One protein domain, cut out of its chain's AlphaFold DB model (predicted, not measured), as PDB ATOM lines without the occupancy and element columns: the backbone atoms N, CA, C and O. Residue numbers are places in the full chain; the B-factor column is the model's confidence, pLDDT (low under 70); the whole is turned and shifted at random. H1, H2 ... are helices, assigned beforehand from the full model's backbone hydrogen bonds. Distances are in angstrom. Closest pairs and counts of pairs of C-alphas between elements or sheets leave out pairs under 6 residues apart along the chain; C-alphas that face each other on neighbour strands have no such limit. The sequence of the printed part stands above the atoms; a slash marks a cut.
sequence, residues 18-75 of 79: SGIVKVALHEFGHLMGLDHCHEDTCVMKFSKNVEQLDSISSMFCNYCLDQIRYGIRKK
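AT A GLANCE: This is residues 18 to 75 of the 79 residues of an uncharacterized protein of Deltaproteobacteria bacterium RIFOXYC2_FULL_48_10 (UniProt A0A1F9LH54). Three helices stand round a middle of loop: H1 runs along one side, the short H2 sits crosswise at the beginning of H1, and H3 slants away near the far end of H1. The chain goes out along H1, comes back through the long link of residues 32 to 49 to H2, and goes out again through residues 56 to 61 into H3, with H2 and H3 towards opposite ends of the longest axis. The printed part has 58 residues with three named helices, in the order H1, H2, H3, and no named strand; the class is all helix. The whole is compact, with a radius of gyration of the C-alphas of 11.0 A, yet elongated in outline, spanning 36 by 19 by 15 A.

IN THESE COORDINATES: Find C-alpha 18 at (-12.760, -3.289, -5.448); from there H1, residues 18 to 31, runs 20.2 A to C-alpha 31 at (-21.202, -15.077, -19.446). Read on through residues 32 to 49, which hold no named element, and you reach H2, residues 50 to 55, from Val 50 to Ser 55. After residues 56 to 61 comes H3, residues 62 to 74, which is 18.5 A long and ends at C-alpha 74, at (-17.559, -27.445, -22.460).

HOW THE PARTS SIT: Start at the first turns of H1, where residues 18 to 22 alone touch H2. The closest C-alphas of these two helices are those of Gly 19 and Asp 54, 6.6 A apart. The lines of H1 and H2 stand about perpendicular, at 87 degrees. Now look near the other end of H1: there H1 and H3 are close but not clearly touching, and their closest C-alphas, those of Gly 29 and Ile 68, are 7.3 A apart. H1 and H3 run the same way at a steep tilt of 51 degrees. H2 and H3 are apart, though they follow each other along the chain. Look at the backbone of H1, H2 and H3, and you find every O i to N i+4 pair within hydrogen-bond range.

THE WHOLE: The two C-alphas farthest apart are those of Glu 51, in H2, and Lys 74, in H3, at 35.6 A. From the first printed C-alpha, of Ser 18, to the last, of Lys 75, it is 28.6 A. The link from H1 to H2, with 18 residues, is long, and its C-alphas lie 3 to 16 A from the mean of the C-alphas; the link from H2 to H3, with 6 residues, is short. The printed part has no cut. The mean pLDDT of the printed part is 93.4, and residue 75 is the one printed residue under 70.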
ATOM      1  N   SER A  18     -12.212  -2.017  -5.930       93.81
ATOM      2  CA  SER A  18     -12.760  -3.289  -5.448       93.81
ATOM      3  C   SER A  18     -14.144  -3.541  -6.044       93.81
ATOM      4  O   SER A  18     -14.388  -4.603  -6.613       93.81
ATOM      5  N   GLY A  19     -15.013  -2.527  -6.031       95.19
ATOM      6  CA  GLY A  19     -16.329  -2.585  -6.666       95.19
ATOM      7  C   GLY A  19     -16.258  -2.882  -8.167       95.19
ATOM      8  O   GLY A  19     -17.020  -3.710  -8.658       95.19
ATOM      9  N   ILE A  20     -15.301  -2.282  -8.887       95.50
ATOM     10  CA  ILE A  20     -15.110  -2.547 -10.326       95.50
ATOM     11  C   ILE A  20     -14.780  -4.025 -10.561       95.50
ATOM     12  O   ILE A  20     -15.385  -4.652 -11.427       95.50
ATOM     13  N   VAL A  21     -13.860  -4.592  -9.773       96.00
ATOM     14  CA  VAL A  21     -13.501  -6.017  -9.864       96.00
ATOM     15  C   VAL A  21     -14.704  -6.903  -9.544       96.00
ATOM     16  O   VAL A  21     -14.967  -7.848 -10.283       96.00
ATOM     17  N   LYS A  22     -15.467  -6.587  -8.492       96.75
ATOM     18  CA  LYS A  22     -16.658  -7.358  -8.105       96.75
ATOM     19  C   LYS A  22     -17.706  -7.389  -9.219       96.75
ATOM     20  O   LYS A  22     -18.145  -8.471  -9.593       96.75
ATOM     21  N   VAL A  23     -18.059  -6.238  -9.797       96.50
ATOM     22  CA  VAL A  23     -19.045  -6.180 -10.894       96.50
ATOM     23  C   VAL A  23     -18.511  -6.876 -12.148       96.50
ATOM     24  O   VAL A  23     -19.239  -7.632 -12.780       96.50
ATOM     25  N   ALA A  24     -17.231  -6.706 -12.487       96.81
ATOM     26  CA  ALA A  24     -16.637  -7.403 -13.628       96.81
ATOM     27  C   ALA A  24     -16.666  -8.934 -13.471       96.81
ATOM     28  O   ALA A  24     -16.990  -9.643 -14.424       96.81
ATOM     29  N   LEU A  25     -16.371  -9.450 -12.273       96.88
ATOM     30  CA  LEU A  25     -16.475 -10.881 -11.973       96.88
ATOM     31  C   LEU A  25     -17.931 -11.369 -11.983       96.88
ATOM     32  O   LEU A  25     -18.193 -12.463 -12.483       96.88
ATOM     33  N   HIS A  26     -18.871 -10.564 -11.485       97.19
ATOM     34  CA  HIS A  26     -20.305 -10.862 -11.524       97.19
ATOM     35  C   HIS A  26     -20.801 -11.056 -12.964       97.19
ATOM     36  O   HIS A  26     -21.343 -12.102 -13.321       97.19
ATOM     37  N   GLU A  27     -20.514 -10.084 -13.831       97.19
ATOM     38  CA  GLU A  27     -20.882 -10.146 -15.243       97.19
ATOM     39  C   GLU A  27     -20.175 -11.295 -15.979       97.19
ATOM     40  O   GLU A  27     -20.783 -11.992 -16.793       97.19
ATOM     41  N   PHE A  28     -18.906 -11.568 -15.653       95.62
ATOM     42  CA  PHE A  28     -18.211 -12.754 -16.157       95.62
ATOM     43  C   PHE A  28     -18.936 -14.054 -15.771       95.62
ATOM     44  O   PHE A  28     -19.080 -14.949 -16.606       95.62
ATOM     45  N   GLY A  29     -19.436 -14.159 -14.538       95.88
ATOM     46  CA  GLY A  29     -20.243 -15.295 -14.102       95.88
ATOM     47  C   GLY A  29     -21.493 -15.484 -14.964       95.88
ATOM     48  O   GLY A  29     -21.770 -16.606 -15.397       95.88
ATOM     49  N   HIS A  30     -22.188 -14.399 -15.316       96.31
ATOM     50  CA  HIS A  30     -23.313 -14.455 -16.254       96.31
ATOM     51  C   HIS A  30     -22.906 -14.945 -17.652       96.31
ATOM     52  O   HIS A  30     -23.617 -15.767 -18.236       96.31
ATOM     53  N   LEU A  31     -21.738 -14.547 -18.176       93.69
ATOM     54  CA  LEU A  31     -21.202 -15.077 -19.446       93.69
ATOM     55  C   LEU A  31     -20.893 -16.578 -19.396       93.69
ATOM     56  O   LEU A  31     -20.952 -17.276 -20.419       93.69
ATOM     57  N   MET A  32     -20.544 -17.080 -18.211       93.00
ATOM     58  CA  MET A  32     -20.315 -18.504 -17.952       93.00
ATOM     59  C   MET A  32     -21.602 -19.281 -17.661       93.00
ATOM     60  O   MET A  32     -21.551 -20.497 -17.493       93.00
ATOM     61  N   GLY A  33     -22.754 -18.613 -17.669       92.69
ATOM     62  CA  GLY A  33     -24.059 -19.244 -17.536       92.69
ATOM     63  C   GLY A  33     -24.651 -19.213 -16.129       92.69
ATOM     64  O   GLY A  33     -25.724 -19.769 -15.911       92.69
ATOM     65  N   LEU A  34     -23.978 -18.566 -15.173       96.12
ATOM     66  CA  LEU A  34     -24.460 -18.475 -13.799       96.12
ATOM     67  C   LEU A  34     -25.638 -17.503 -13.691       96.12
ATOM     68  O   LEU A  34     -25.641 -16.438 -14.310       96.12
ATOM     69  N   ASP A  35     -26.606 -17.855 -12.855       96.19
ATOM     70  CA  ASP A  35     -27.611 -16.927 -12.336       96.19
ATOM     71  C   ASP A  35     -27.167 -16.369 -10.976       96.19
ATOM     72  O   ASP A  35     -26.134 -16.770 -10.426       96.19
ATOM     73  N   HIS A  36     -27.939 -15.426 -10.431       96.88
ATOM     74  CA  HIS A  36     -27.667 -14.875  -9.106       96.88
ATOM     75  C   HIS A  36     -27.581 -15.979  -8.046       96.88
ATOM     76  O   HIS A  36     -28.406 -16.894  -7.994       96.88
ATOM     77  N   CYS A  37     -26.591 -15.865  -7.167       97.19
ATOM     78  CA  CYS A  37     -26.387 -16.793  -6.064       97.19
ATOM     79  C   CYS A  37     -27.078 -16.285  -4.793       97.19
ATOM     80  O   CYS A  37     -27.172 -15.081  -4.562       97.19
ATOM     81  N   HIS A  38     -27.540 -17.204  -3.947       95.25
ATOM     82  CA  HIS A  38     -28.126 -16.862  -2.649       95.25
ATOM     83  C   HIS A  38     -27.072 -16.712  -1.546       95.25
ATOM     84  O   HIS A  38     -27.357 -16.044  -0.556       95.25
ATOM     85  N   GLU A  39     -25.877 -17.277  -1.746       94.88
ATOM     86  CA  GLU A  39     -24.741 -17.217  -0.822       94.88
ATOM     87  C   GLU A  39     -24.230 -15.777  -0.670       94.88
ATOM     88  O   GLU A  39     -23.808 -15.164  -1.651       94.88
ATOM     89  N   ASP A  40     -24.255 -15.247   0.554       90.19
ATOM     90  CA  ASP A  40     -23.909 -13.846   0.850       90.19
ATOM     91  C   ASP A  40     -22.429 -13.540   0.590       90.19
ATOM     92  O   ASP A  40     -22.056 -12.414   0.258       90.19
ATOM     93  N   THR A  41     -21.582 -14.564   0.681       90.31
ATOM     94  CA  THR A  41     -20.145 -14.460   0.409       90.31
ATOM     95  C   THR A  41     -19.783 -14.668  -1.064       90.31
ATOM     96  O   THR A  41     -18.603 -14.650  -1.412       90.31
ATOM     97  N   CYS A  42     -20.759 -14.867  -1.952       97.19
ATOM     98  CA  CYS A  42     -20.501 -15.084  -3.370       97.19
ATOM     99  C   CYS A  42     -20.603 -13.777  -4.160       97.19
ATOM    100  O   CYS A  42     -21.598 -13.067  -4.064       97.19
ATOM    101  N   VAL A  43     -19.645 -13.517  -5.048       97.50
ATOM    102  CA  VAL A  43     -19.666 -12.364  -5.967       97.50
ATOM    103  C   VAL A  43     -20.889 -12.360  -6.901       97.50
ATOM    104  O   VAL A  43     -21.288 -11.312  -7.395       97.50
ATOM    105  N   MET A  44     -21.535 -13.517  -7.101       97.69
ATOM    106  CA  MET A  44     -22.802 -13.642  -7.839       97.69
ATOM    107  C   MET A  44     -24.041 -13.265  -7.012       97.69
ATOM    108  O   MET A  44     -25.161 -13.361  -7.519       97.69
ATOM    109  N   LYS A  45     -23.891 -12.866  -5.744       97.19
ATOM    110  CA  LYS A  45     -24.994 -12.326  -4.946       97.19
ATOM    111  C   LYS A  45     -25.485 -11.032  -5.585       97.19
ATOM    112  O   LYS A  45     -24.704 -10.162  -5.957       97.19
ATOM    113  N   PHE A  46     -26.798 -10.901  -5.705       95.38
ATOM    114  CA  PHE A  46     -27.401  -9.690  -6.242       95.38
ATOM    115  C   PHE A  46     -27.189  -8.492  -5.300       95.38
ATOM    116  O   PHE A  46     -27.555  -8.554  -4.125       95.38
ATOM    117  N   SER A  47     -26.663  -7.388  -5.835       92.75
ATOM    118  CA  SER A  47     -26.492  -6.111  -5.131       92.75
ATOM    119  C   SER A  47     -27.337  -5.010  -5.774       92.75
ATOM    120  O   SER A  47     -27.173  -4.712  -6.957       92.75
ATOM    121  N   LYS A  48     -28.204  -4.349  -5.002       91.31
ATOM    122  CA  LYS A  48     -29.049  -3.236  -5.486       91.31
ATOM    123  C   LYS A  48     -28.318  -1.889  -5.498       91.31
ATOM    124  O   LYS A  48     -28.663  -0.984  -6.263       91.31
ATOM    125  N   ASN A  49     -27.328  -1.729  -4.629       92.62
ATOM    126  CA  ASN A  49     -26.600  -0.481  -4.419       92.62
ATOM    127  C   ASN A  49     -25.123  -0.743  -4.087       92.62
ATOM    128  O   ASN A  49     -24.695  -1.894  -3.982       92.62
ATOM    129  N   VAL A  50     -24.340   0.335  -4.002       91.75
ATOM    130  CA  VAL A  50     -22.883   0.260  -3.809       91.75
ATOM    131  C   VAL A  50     -22.560  -0.256  -2.408       91.75
ATOM    132  O   VAL A  50     -21.643  -1.049  -2.250       91.75
ATOM    133  N   GLU A  51     -23.377   0.085  -1.415       91.62
ATOM    134  CA  GLU A  51     -23.208  -0.354  -0.031       91.62
ATOM    135  C   GLU A  51     -23.359  -1.881   0.095       91.62
ATOM    136  O   GLU A  51     -22.557  -2.545   0.752       91.62
ATOM    137  N   GLN A  52     -24.350  -2.466  -0.588       91.75
ATOM    138  CA  GLN A  52     -24.500  -3.921  -0.670       91.75
ATOM    139  C   GLN A  52     -23.342  -4.560  -1.434       91.75
ATOM    140  O   GLN A  52     -22.805  -5.570  -0.983       91.75
ATOM    141  N   LEU A  53     -22.927  -3.972  -2.558       92.44
ATOM    142  CA  LEU A  53     -21.775  -4.456  -3.321       92.44
ATOM    143  C   LEU A  53     -20.498  -4.486  -2.466       92.44
ATOM    144  O   LEU A  53     -19.711  -5.431  -2.547       92.44
ATOM    145  N   ASP A  54     -20.296  -3.481  -1.617       89.38
ATOM    146  CA  ASP A  54     -19.148  -3.407  -0.720       89.38
ATOM    147  C   ASP A  54     -19.171  -4.507   0.349       89.38
ATOM    148  O   ASP A  54     -18.115  -5.072   0.640       89.38
ATOM    149  N   SER A  55     -20.357  -4.900   0.830       89.75
ATOM    150  CA  SER A  55     -20.527  -6.018   1.775       89.75
ATOM    151  C   SER A  55     -20.290  -7.413   1.178       89.75
ATOM    152  O   SER A  55     -19.993  -8.351   1.916       89.75
ATOM    153  N   ILE A  56     -20.383  -7.564  -0.147       91.44
ATOM    154  CA  ILE A  56     -20.194  -8.848  -0.836       91.44
ATOM    155  C   ILE A  56     -18.700  -9.128  -1.040       91.44
ATOM    156  O   ILE A  56     -17.919  -8.233  -1.364       91.44
ATOM    157  N   SER A  57     -18.282 -10.382  -0.892       89.44
ATOM    158  CA  SER A  57     -16.906 -10.809  -1.174       89.44
ATOM    159  C   SER A  57     -16.611 -10.833  -2.681       89.44
ATOM    160  O   SER A  57     -17.480 -11.089  -3.510       89.44
ATOM    161  N   SER A  58     -15.353 -10.609  -3.064       90.00
ATOM    162  CA  SER A  58     -14.892 -10.714  -4.458       90.00
ATOM    163  C   SER A  58     -14.641 -12.160  -4.916       90.00
ATOM    164  O   SER A  58     -13.953 -12.374  -5.912       90.00
ATOM    165  N   MET A  59     -15.149 -13.154  -4.184       95.62
ATOM    166  CA  MET A  59     -14.930 -14.577  -4.441       95.62
ATOM    167  C   MET A  59     -16.204 -15.248  -4.946       95.62
ATOM    168  O   MET A  59     -17.302 -14.973  -4.475       95.62
ATOM    169  N   PHE A  60     -16.061 -16.189  -5.873       97.94
ATOM    170  CA  PHE A  60     -17.126 -17.141  -6.178       97.94
ATOM    171  C   PHE A  60     -17.202 -18.198  -5.067       97.94
ATOM    172  O   PHE A  60     -16.167 -18.665  -4.590       97.94
ATOM    173  N   CYS A  61     -18.408 -18.625  -4.691       97.50
ATOM    174  CA  CYS A  61     -18.566 -19.798  -3.831       97.50
ATOM    175  C   CYS A  61     -18.174 -21.087  -4.580       97.50
ATOM    176  O   CYS A  61     -18.102 -21.105  -5.813       97.50
ATOM    177  N   ASN A  62     -17.971 -22.184  -3.843       97.38
ATOM    178  CA  ASN A  62     -17.556 -23.469  -4.421       97.38
ATOM    179  C   ASN A  62     -18.498 -23.941  -5.539       97.38
ATOM    180  O   ASN A  62     -18.035 -24.346  -6.601       97.38
ATOM    181  N   TYR A  63     -19.812 -23.788  -5.347       96.50
ATOM    182  CA  TYR A  63     -20.804 -24.148  -6.359       96.50
ATOM    183  C   TYR A  63     -20.619 -23.353  -7.661       96.50
ATOM    184  O   TYR A  63     -20.519 -23.940  -8.736       96.50
ATOM    185  N   CYS A  64     -20.522 -22.022  -7.579       97.56
ATOM    186  CA  CYS A  64     -20.320 -21.175  -8.755       97.56
ATOM    187  C   CYS A  64     -18.981 -21.465  -9.451       97.56
ATOM    188  O   CYS A  64     -18.933 -21.494 -10.679       97.56
ATOM    189  N   LEU A  65     -17.912 -21.732  -8.691       96.88
ATOM    190  CA  LEU A  65     -16.619 -22.135  -9.255       96.88
ATOM    191  C   LEU A  65     -16.711 -23.448 -10.029       96.88
ATOM    192  O   LEU A  65     -16.156 -23.547 -11.123       96.88
ATOM    193  N   ASP A  66     -17.410 -24.445  -9.495       96.50
ATOM    194  CA  ASP A  66     -17.552 -25.738 -10.161       96.50
ATOM    195  C   ASP A  66     -18.377 -25.627 -11.448       96.50
ATOM    196  O   ASP A  66     -18.002 -26.207 -12.470       96.50
ATOM    197  N   GLN A  67     -19.422 -24.794 -11.452       95.12
ATOM    198  CA  GLN A  67     -20.179 -24.473 -12.665       95.12
ATOM    199  C   GLN A  67     -19.319 -23.738 -13.711       95.12
ATOM    200  O   GLN A  67     -19.352 -24.093 -14.889       95.12
ATOM    201  N   ILE A  68     -18.483 -22.773 -13.301       94.94
ATOM    202  CA  ILE A  68     -17.539 -22.093 -14.209       94.94
ATOM    203  C   ILE A  68     -16.544 -23.094 -14.801       94.94
ATOM    204  O   ILE A  68     -16.335 -23.121 -16.013       94.94
ATOM    205  N   ARG A  69     -15.946 -23.953 -13.968       94.44
ATOM    206  CA  ARG A  69     -15.004 -24.995 -14.414       94.44
ATOM    207  C   ARG A  69     -15.652 -25.941 -15.417       94.44
ATOM    208  O   ARG A  69     -15.013 -26.323 -16.397       94.44
ATOM    209  N   TYR A  70     -16.908 -26.310 -15.185       90.81
ATOM    210  CA  TYR A  70     -17.688 -27.115 -16.116       90.81
ATOM    211  C   TYR A  70     -17.934 -26.377 -17.440       90.81
ATOM    212  O   TYR A  70     -17.714 -26.948 -18.509       90.81
ATOM    213  N   GLY A  71     -18.316 -25.098 -17.377       86.69
ATOM    214  CA  GLY A  71     -18.548 -24.248 -18.546       86.69
ATOM    215  C   GLY A  71     -17.303 -24.059 -19.417       86.69
ATOM    216  O   GLY A  71     -17.390 -24.196 -20.635       86.69
ATOM    217  N   ILE A  72     -16.134 -23.830 -18.805       87.75
ATOM    218  CA  ILE A  72     -14.848 -23.697 -19.514       87.75
ATOM    219  C   ILE A  72     -14.490 -24.991 -20.252       87.75
ATOM    220  O   ILE A  72     -14.088 -24.946 -21.406       87.75
ATOM    221  N   ARG A  73     -14.679 -26.158 -19.622       85.88
ATOM    222  CA  ARG A  73     -14.397 -27.459 -20.256       85.88
ATOM    223  C   ARG A  73     -15.326 -27.770 -21.432       85.88
ATOM    224  O   ARG A  73     -14.966 -28.576 -22.284       85.88
ATOM    225  N   LYS A  74     -16.529 -27.188 -21.448       75.31
ATOM    226  CA  LYS A  74     -17.559 -27.445 -22.460       75.31
ATOM    227  C   LYS A  74     -17.629 -26.419 -23.586       75.31
ATOM    228  O   LYS A  74     -18.203 -26.753 -24.619       75.31
ATOM    229  N   LYS A  75     -17.107 -25.200 -23.418       65.75
ATOM    230  CA  LYS A  75     -16.986 -24.241 -24.525       65.75
ATOM    231  C   LYS A  75     -15.755 -24.632 -25.360       65.75
ATOM    232  O   LYS A  75     -14.648 -24.403 -24.879       65.75
TER     233      LYS A  75